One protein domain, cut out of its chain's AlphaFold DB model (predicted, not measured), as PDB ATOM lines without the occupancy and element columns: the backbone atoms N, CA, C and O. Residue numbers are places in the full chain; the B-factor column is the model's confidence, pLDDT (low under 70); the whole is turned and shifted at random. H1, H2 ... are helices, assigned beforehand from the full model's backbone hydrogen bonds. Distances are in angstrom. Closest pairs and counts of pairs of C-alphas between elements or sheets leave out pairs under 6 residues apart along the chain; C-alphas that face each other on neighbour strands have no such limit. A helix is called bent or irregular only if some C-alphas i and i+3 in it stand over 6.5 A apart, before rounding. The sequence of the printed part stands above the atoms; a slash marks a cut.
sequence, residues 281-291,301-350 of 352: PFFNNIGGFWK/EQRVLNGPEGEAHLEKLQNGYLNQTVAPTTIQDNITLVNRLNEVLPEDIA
ATOM      1  N   PRO A 281     299.836 373.120 277.332       64.88
ATOM      2  CA  PRO A 281     300.243 371.725 277.588       64.88
ATOM      3  C   PRO A 281     299.242 370.919 278.425       64.88
ATOM      4  O   PRO A 281     299.310 369.700 278.511       64.88
ATOM      5  N   PHE A 282     298.331 371.614 279.099       63.28
ATOM      6  CA  PHE A 282     297.338 371.017 279.976       63.28
ATOM      7  C   PHE A 282     295.991 370.827 279.292       63.28
ATOM      8  O   PHE A 282     295.136 370.144 279.831       63.28
ATOM      9  N   PHE A 283     295.738 371.505 278.175       62.62
ATOM     10  CA  PHE A 283     294.419 371.551 277.559       62.62
ATOM     11  C   PHE A 283     294.600 371.697 276.059       62.62
ATOM     12  O   PHE A 283     294.953 372.789 275.623       62.62
ATOM     13  N   ASN A 284     294.303 370.626 275.304       61.53
ATOM     14  CA  ASN A 284     294.287 370.512 273.833       61.53
ATOM     15  C   ASN A 284     293.580 371.690 273.122       61.53
ATOM     16  O   ASN A 284     292.506 371.533 272.546       61.53
ATOM     17  N   ASN A 285     294.144 372.895 273.171       55.81
ATOM     18  CA  ASN A 285     293.615 374.158 272.650       55.81
ATOM     19  C   ASN A 285     292.202 374.583 273.123       55.81
ATOM     20  O   ASN A 285     291.673 375.589 272.641       55.81
ATOM     21  N   ILE A 286     291.579 373.873 274.068       55.00
ATOM     22  CA  ILE A 286     290.212 374.137 274.540       55.00
ATOM     23  C   ILE A 286     290.267 374.475 276.033       55.00
ATOM     24  O   ILE A 286     290.150 373.604 276.885       55.00
ATOM     25  N   GLY A 287     290.448 375.750 276.376       60.62
ATOM     26  CA  GLY A 287     290.378 376.155 277.780       60.62
ATOM     27  C   GLY A 287     290.748 377.609 278.031       60.62
ATOM     28  O   GLY A 287     291.913 377.987 278.034       60.62
ATOM     29  N   GLY A 288     289.750 378.441 278.296       70.88
ATOM     30  CA  GLY A 288     289.932 379.656 279.069       70.88
ATOM     31  C   GLY A 288     290.437 379.337 280.468       70.88
ATOM     32  O   GLY A 288     290.072 378.350 281.101       70.88
ATOM     33  N   PHE A 289     291.279 380.222 280.966       76.69
ATOM     34  CA  PHE A 289     291.955 380.073 282.236       76.69
ATOM     35  C   PHE A 289     290.993 380.056 283.423       76.69
ATOM     36  O   PHE A 289     291.151 379.270 284.349       76.69
ATOM     37  N   TRP A 290     289.981 380.921 283.412       80.75
ATOM     38  CA  TRP A 290     289.108 381.086 284.567       80.75
ATOM     39  C   TRP A 290     287.644 381.232 284.178       80.75
ATOM     40  O   TRP A 290     287.293 381.938 283.228       80.75
ATOM     41  N   LYS A 291     286.771 380.606 284.971       80.44
ATOM     42  CA  LYS A 291     285.326 380.778 284.857       80.44
ATOM     43  C   LYS A 291     284.916 382.143 285.394       80.44
ATOM     44  O   LYS A 291     284.970 382.400 286.593       80.44
ATOM     45  N   GLU A 301     281.156 377.810 279.750       72.06
ATOM     46  CA  GLU A 301     281.512 377.036 280.948       72.06
ATOM     47  C   GLU A 301     282.196 375.702 280.628       72.06
ATOM     48  O   GLU A 301     282.859 375.149 281.495       72.06
ATOM     49  N   GLN A 302     282.051 375.178 279.409       70.44
ATOM     50  CA  GLN A 302     282.757 373.961 278.982       70.44
ATOM     51  C   GLN A 302     284.219 374.257 278.644       70.44
ATOM     52  O   GLN A 302     285.084 373.405 278.767       70.44
ATOM     53  N   ARG A 303     284.515 375.505 278.268       72.56
ATOM     54  CA  ARG A 303     285.849 375.943 277.860       72.56
ATOM     55  C   ARG A 303     286.609 376.594 279.009       72.56
ATOM     56  O   ARG A 303     287.253 377.603 278.764       72.56
ATOM     57  N   VAL A 304     286.502 376.121 280.247       76.94
ATOM     58  CA  VAL A 304     287.265 376.690 281.375       76.94
ATOM     59  C   VAL A 304     287.855 375.618 282.272       76.94
ATOM     60  O   VAL A 304     287.250 374.565 282.438       76.94
ATOM     61  N   LEU A 305     288.999 375.935 282.891       71.56
ATOM     62  CA  LEU A 305     289.686 375.059 283.852       71.56
ATOM     63  C   LEU A 305     288.751 374.547 284.953       71.56
ATOM     64  O   LEU A 305     288.713 373.360 285.235       71.56
ATOM     65  N   ASN A 306     287.933 375.433 285.519       72.00
ATOM     66  CA  ASN A 306     286.996 375.105 286.599       72.00
ATOM     67  C   ASN A 306     285.580 374.868 286.051       72.00
ATOM     68  O   ASN A 306     284.585 375.371 286.579       72.00
ATOM     69  N   GLY A 307     285.514 374.258 284.872       74.69
ATOM     70  CA  GLY A 307     284.287 373.842 284.207       74.69
ATOM     71  C   GLY A 307     284.126 372.328 284.309       74.69
ATOM     72  O   GLY A 307     285.090 371.651 284.643       74.69
ATOM     73  N   PRO A 308     282.962 371.761 283.961       71.88
ATOM     74  CA  PRO A 308     282.713 370.323 284.108       71.88
ATOM     75  C   PRO A 308     283.739 369.443 283.373       71.88
ATOM     76  O   PRO A 308     284.188 368.428 283.893       71.88
ATOM     77  N   GLU A 309     284.134 369.849 282.162       72.56
ATOM     78  CA  GLU A 309     285.154 369.154 281.364       72.56
ATOM     79  C   GLU A 309     286.573 369.446 281.874       72.56
ATOM     80  O   GLU A 309     287.421 368.554 281.912       72.56
ATOM     81  N   GLY A 310     286.819 370.687 282.310       73.06
ATOM     82  CA  GLY A 310     288.104 371.117 282.854       73.06
ATOM     83  C   GLY A 310     288.450 370.439 284.178       73.06
ATOM     84  O   GLY A 310     289.581 369.999 284.357       73.06
ATOM     85  N   GLU A 311     287.471 370.271 285.067       76.44
ATOM     86  CA  GLU A 311     287.620 369.615 286.367       76.44
ATOM     87  C   GLU A 311     287.993 368.142 286.209       76.44
ATOM     88  O   GLU A 311     288.952 367.696 286.832       76.44
ATOM     89  N   ALA A 312     287.322 367.409 285.315       77.19
ATOM     90  CA  ALA A 312     287.649 366.009 285.043       77.19
ATOM     91  C   ALA A 312     289.072 365.838 284.480       77.19
ATOM     92  O   ALA A 312     289.744 364.841 284.752       77.19
ATOM     93  N   HIS A 313     289.547 366.800 283.684       76.69
ATOM     94  CA  HIS A 313     290.916 366.786 283.174       76.69
ATOM     95  C   HIS A 313     291.939 367.172 284.254       76.69
ATOM     96  O   HIS A 313     292.955 366.497 284.417       76.69
ATOM     97  N   LEU A 314     291.643 368.208 285.045       77.69
ATOM     98  CA  LEU A 314     292.457 368.620 286.188       77.69
ATOM     99  C   LEU A 314     292.589 367.502 287.221       77.69
ATOM    100  O   LEU A 314     293.675 367.316 287.754       77.69
ATOM    101  N   GLU A 315     291.525 366.754 287.499       79.88
ATOM    102  CA  GLU A 315     291.549 365.638 288.444       79.88
ATOM    103  C   GLU A 315     292.504 364.531 287.977       79.88
ATOM    104  O   GLU A 315     293.310 364.035 288.764       79.88
ATOM    105  N   LYS A 316     292.496 364.199 286.680       80.19
ATOM    106  CA  LYS A 316     293.447 363.241 286.092       80.19
ATOM    107  C   LYS A 316     294.895 363.706 286.241       80.19
ATOM    108  O   LYS A 316     295.740 362.922 286.661       80.19
ATOM    109  N   LEU A 317     295.173 364.974 285.935       78.56
ATOM    110  CA  LEU A 317     296.511 365.558 286.078       78.56
ATOM    111  C   LEU A 317     296.963 365.592 287.545       78.56
ATOM    112  O   LEU A 317     298.100 365.253 287.863       78.56
ATOM    113  N   GLN A 318     296.070 365.959 288.460       81.62
ATOM    114  CA  GLN A 318     296.368 366.014 289.889       81.62
ATOM    115  C   GLN A 318     296.656 364.634 290.482       81.62
ATOM    116  O   GLN A 318     297.619 364.489 291.233       81.62
ATOM    117  N   ASN A 319     295.877 363.618 290.106       83.06
ATOM    118  CA  ASN A 319     296.116 362.238 290.522       83.06
ATOM    119  C   ASN A 319     297.413 361.668 289.936       83.06
ATOM    120  O   ASN A 319     298.085 360.896 290.608       83.06
ATOM    121  N   GLY A 320     297.770 362.053 288.706       80.69
ATOM    122  CA  GLY A 320     298.996 361.592 288.054       80.69
ATOM    123  C   GLY A 320     300.277 362.225 288.605       80.69
ATOM    124  O   GLY A 320     301.283 361.534 288.722       80.69
ATOM    125  N   TYR A 321     300.244 363.520 288.947       78.38
ATOM    126  CA  TYR A 321     301.461 364.292 289.256       78.38
ATOM    127  C   TYR A 321     301.526 364.855 290.676       78.38
ATOM    128  O   TYR A 321     302.614 364.995 291.223       78.38
ATOM    129  N   LEU A 322     300.395 365.212 291.289       79.31
ATOM    130  CA  LEU A 322     300.380 365.941 292.565       79.31
ATOM    131  C   LEU A 322     299.960 365.088 293.767       79.31
ATOM    132  O   LEU A 322     300.019 365.593 294.887       79.31
ATOM    133  N   ASN A 323     299.552 363.827 293.565       77.50
ATOM    134  CA  ASN A 323     299.069 362.906 294.610       77.50
ATOM    135  C   ASN A 323     298.019 363.530 295.564       77.50
ATOM    136  O   ASN A 323     297.835 363.068 296.690       77.50
ATOM    137  N   GLN A 324     297.342 364.600 295.136       75.38
ATOM    138  CA  GLN A 324     296.386 365.362 295.930       75.38
ATOM    139  C   GLN A 324     295.350 366.000 295.005       75.38
ATOM    140  O   GLN A 324     295.703 366.791 294.133       75.38
ATOM    141  N   THR A 325     294.070 365.706 295.239       70.81
ATOM    142  CA  THR A 325     292.946 366.334 294.536       70.81
ATOM    143  C   THR A 325     292.458 367.560 295.305       70.81
ATOM    144  O   THR A 325     291.831 367.443 296.360       70.81
ATOM    145  N   VAL A 326     292.732 368.748 294.782       72.50
ATOM    146  CA  VAL A 326     292.206 370.025 295.258       72.50
ATOM    147  C   VAL A 326     291.343 370.631 294.157       72.50
ATOM    148  O   VAL A 326     291.828 370.940 293.070       72.50
ATOM    149  N   ALA A 327     290.060 370.842 294.451       75.50
ATOM    150  CA  ALA A 327     289.173 371.601 293.579       75.50
ATOM    151  C   ALA A 327     289.456 373.109 293.753       75.50
ATOM    152  O   ALA A 327     289.216 373.646 294.840       75.50
ATOM    153  N   PRO A 328     289.985 373.816 292.737       77.44
ATOM    154  CA  PRO A 328     290.269 375.240 292.863       77.44
ATOM    155  C   PRO A 328     288.963 376.042 292.935       77.44
ATOM    156  O   PRO A 328     288.150 376.007 292.013       77.44
ATOM    157  N   THR A 329     288.763 376.814 294.005       79.19
ATOM    158  CA  THR A 329     287.538 377.624 294.185       79.19
ATOM    159  C   THR A 329     287.750 379.097 293.852       79.19
ATOM    160  O   THR A 329     286.819 379.793 293.443       79.19
ATOM    161  N   THR A 330     288.991 379.572 293.960       84.06
ATOM    162  CA  THR A 330     289.379 380.950 293.658       84.06
ATOM    163  C   THR A 330     290.420 381.024 292.538       84.06
ATOM    164  O   THR A 330     291.137 380.063 292.255       84.06
ATOM    165  N   ILE A 331     290.544 382.204 291.916       82.50
ATOM    166  CA  ILE A 331     291.609 382.489 290.934       82.50
ATOM    167  C   ILE A 331     292.986 382.225 291.553       82.50
ATOM    168  O   ILE A 331     293.879 381.718 290.881       82.50
ATOM    169  N   GLN A 332     293.148 382.530 292.843       85.69
ATOM    170  CA  GLN A 332     294.378 382.280 293.588       85.69
ATOM    171  C   GLN A 332     294.709 380.785 293.667       85.69
ATOM    172  O   GLN A 332     295.863 380.404 293.453       85.69
ATOM    173  N   ASP A 333     293.711 379.953 293.963       85.12
ATOM    174  CA  ASP A 333     293.885 378.501 294.060       85.12
ATOM    175  C   ASP A 333     294.294 377.934 292.706       85.12
ATOM    176  O   ASP A 333     295.227 377.143 292.625       85.12
ATOM    177  N   ASN A 334     293.655 378.404 291.632       85.12
ATOM    178  CA  ASN A 334     293.959 377.960 290.276       85.12
ATOM    179  C   ASN A 334     295.376 378.377 289.840       85.12
ATOM    180  O   ASN A 334     296.135 377.552 289.341       85.12
ATOM    181  N   ILE A 335     295.800 379.613 290.134       85.94
ATOM    182  CA  ILE A 335     297.193 380.048 289.915       85.94
ATOM    183  C   ILE A 335     298.174 379.138 290.666       85.94
ATOM    184  O   ILE A 335     299.188 378.720 290.110       85.94
ATOM    185  N   THR A 336     297.874 378.823 291.926       86.88
ATOM    186  CA  THR A 336     298.746 378.003 292.778       86.88
ATOM    187  C   THR A 336     298.830 376.569 292.260       86.88
ATOM    188  O   THR A 336     299.924 376.018 292.168       86.88
ATOM    189  N   LEU A 337     297.693 375.990 291.874       84.25
ATOM    190  CA  LEU A 337     297.589 374.651 291.307       84.25
ATOM    191  C   LEU A 337     298.367 374.533 289.994       84.25
ATOM    192  O   LEU A 337     299.205 373.647 289.861       84.25
ATOM    193  N   VAL A 338     298.140 375.444 289.046       82.19
ATOM    194  CA  VAL A 338     298.812 375.403 287.738       82.19
ATOM    195  C   VAL A 338     300.316 375.640 287.878       82.19
ATOM    196  O   VAL A 338     301.098 374.995 287.189       82.19
ATOM    197  N   ASN A 339     300.747 376.514 288.794       85.75
ATOM    198  CA  ASN A 339     302.172 376.690 289.077       85.75
ATOM    199  C   ASN A 339     302.814 375.412 289.638       85.75
ATOM    200  O   ASN A 339     303.911 375.074 289.216       85.75
ATOM    201  N   ARG A 340     302.132 374.684 290.535       84.00
ATOM    202  CA  ARG A 340     302.627 373.390 291.036       84.00
ATOM    203  C   ARG A 340     302.694 372.345 289.933       84.00
ATOM    204  O   ARG A 340     303.677 371.625 289.847       84.00
ATOM    205  N   LEU A 341     301.671 372.262 289.083       80.00
ATOM    206  CA  LEU A 341     301.708 371.315 287.973       80.00
ATOM    207  C   LEU A 341     302.860 371.629 287.004       80.00
ATOM    208  O   LEU A 341     303.539 370.711 286.565       80.00
ATOM    209  N   ASN A 342     303.125 372.910 286.728       78.75
ATOM    210  CA  ASN A 342     304.269 373.348 285.922       78.75
ATOM    211  C   ASN A 342     305.632 372.935 286.510       78.75
ATOM    212  O   ASN A 342     306.584 372.797 285.754       78.75
ATOM    213  N   GLU A 343     305.753 372.777 287.831       79.81
ATOM    214  CA  GLU A 343     306.999 372.339 288.482       79.81
ATOM    215  C   GLU A 343     307.220 370.821 288.376       79.81
ATOM    216  O   GLU A 343     308.355 370.364 288.478       79.81
ATOM    217  N   VAL A 344     306.147 370.042 288.197       77.56
ATOM    218  CA  VAL A 344     306.177 368.571 288.280       77.56
ATOM    219  C   VAL A 344     306.003 367.897 286.915       77.56
ATOM    220  O   VAL A 344     306.371 366.734 286.754       77.56
ATOM    221  N   LEU A 345     305.452 368.598 285.923       70.75
ATOM    222  CA  LEU A 345     305.234 368.038 284.592       70.75
ATOM    223  C   LEU A 345     306.562 367.746 283.876       70.75
ATOM    224  O   LEU A 345     307.371 368.661 283.713       70.75
ATOM    225  N   PRO A 346     306.783 366.502 283.413       62.12
ATOM    226  CA  PRO A 346     307.944 366.170 282.598       62.12
ATOM    227  C   PRO A 346     307.897 366.912 281.255       62.12
ATOM    228  O   PRO A 346     306.817 367.134 280.698       62.12
ATOM    229  N   GLU A 347     309.073 367.273 280.729       59.75
ATOM    230  CA  GLU A 347     309.221 368.032 279.474       59.75
ATOM    231  C   GLU A 347     308.521 367.352 278.277       59.75
ATOM    232  O   GLU A 347     308.041 368.042 277.379       59.75
ATOM    233  N   ASP A 348     308.357 366.025 278.321       50.94
ATOM    234  CA  ASP A 348     307.837 365.186 277.232       50.94
ATOM    235  C   ASP A 348     306.309 365.267 277.014       50.94
ATOM    236  O   ASP A 348     305.799 364.800 275.998       50.94
ATOM    237  N   ILE A 349     305.541 365.852 277.944       53.69
ATOM    238  CA  ILE A 349     304.070 365.993 277.808       53.69
ATOM    239  C   ILE A 349     303.691 367.312 277.122       53.69
ATOM    240  O   ILE A 349     302.557 367.487 276.686       53.69
ATOM    241  N   ALA A 350     304.649 368.223 276.947       46.94
ATOM    242  CA  ALA A 350     304.434 369.475 276.230       46.94
ATOM    243  C   ALA A 350     304.333 369.311 274.695       46.94
ATOM    244  O   ALA A 350     304.082 370.301 274.007       46.94
TER     245      ALA A 350
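This is residues 281 to 291 and 301 to 350 of the 352 residues of the protein "acidPPc domain-containing protein" of Spathaspora passalidarum (strain NRRL Y-27907 / 11-Y1) (UniProt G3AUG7). Two helices of similar length, H1 and H2, run the same way and make a V: they meet near their last residues, and their first residues are splayed apart. The link of residues 323 to 330 folds back along one side of the pair, from the end of H1 to the start of H2, while the loops of residues 281 to 291 and 301 to 307 lie on the opposite side; a short third helix, H3, follows just past the meeting point. The printed part has 61 residues with three named helices, in the order H1, H2, H3, and no named strand; the class is all helix. The whole is compact, with a radius of gyration of the C-alphas of 10.8 A, and spans 28 by 22 by 17 A.

H1, residues 308 to 322, is the longest helix by residues; its C-alphas run 20.1 A from Pro 308 at (282.713, 370.323, 284.108) to Leu 322 at (300.380, 365.941, 292.565). H1 is neither bent nor irregular, but only just: C-alphas 319 and 322 are 6.0 A apart. H2, residues 331 to 344, measures 20.3 A from first to last C-alpha and begins at Ile 331, with its C-alpha at (291.609, 382.489, 290.934). H3, residues 347 to 350, is 6.0 A long and ends at Ala 350, with its C-alpha at (304.434, 369.475, 276.230).

H1 and H2 touch, with 7 pairs of C-alphas within 8 A; the closest C-alphas are those of Tyr 321 and Val 344, 6.4 A apart. H1 touches H2 with residues 317 to 322 alone, and H2 touches H1 with residues 340 to 344 alone. Their lines stand at a steep tilt of 43 degrees, they run the same way, and their centres are 12.2 A apart. H3 is apart from H1, and it is apart from H2 too, although a tight link of 2 residues joins H2 to H3. In H2 every O i to N i+4 pair is within hydrogen-bond range, and in H1 10 of 11 are. H3 is too short for such a pair, and its one O i to N i+3 pair is within range.

The two C-alphas farthest apart are those of Thr 330 and Asp 348, at 29.3 A, whereas the first and last printed C-alphas, those of Pro 281 and Ala 350, are 4.9 A apart. Residues 292 to 300 are cut out and not printed; across the cut, C-alphas 291 and 301 are 6.6 A apart. The link from H1 to H2, with 8 residues, is short, and no link between the helices is long. The mean pLDDT of the printed part is 74.3; residues 281 to 287 and 346 to 350 are under 70, and the mean of H3 is 53.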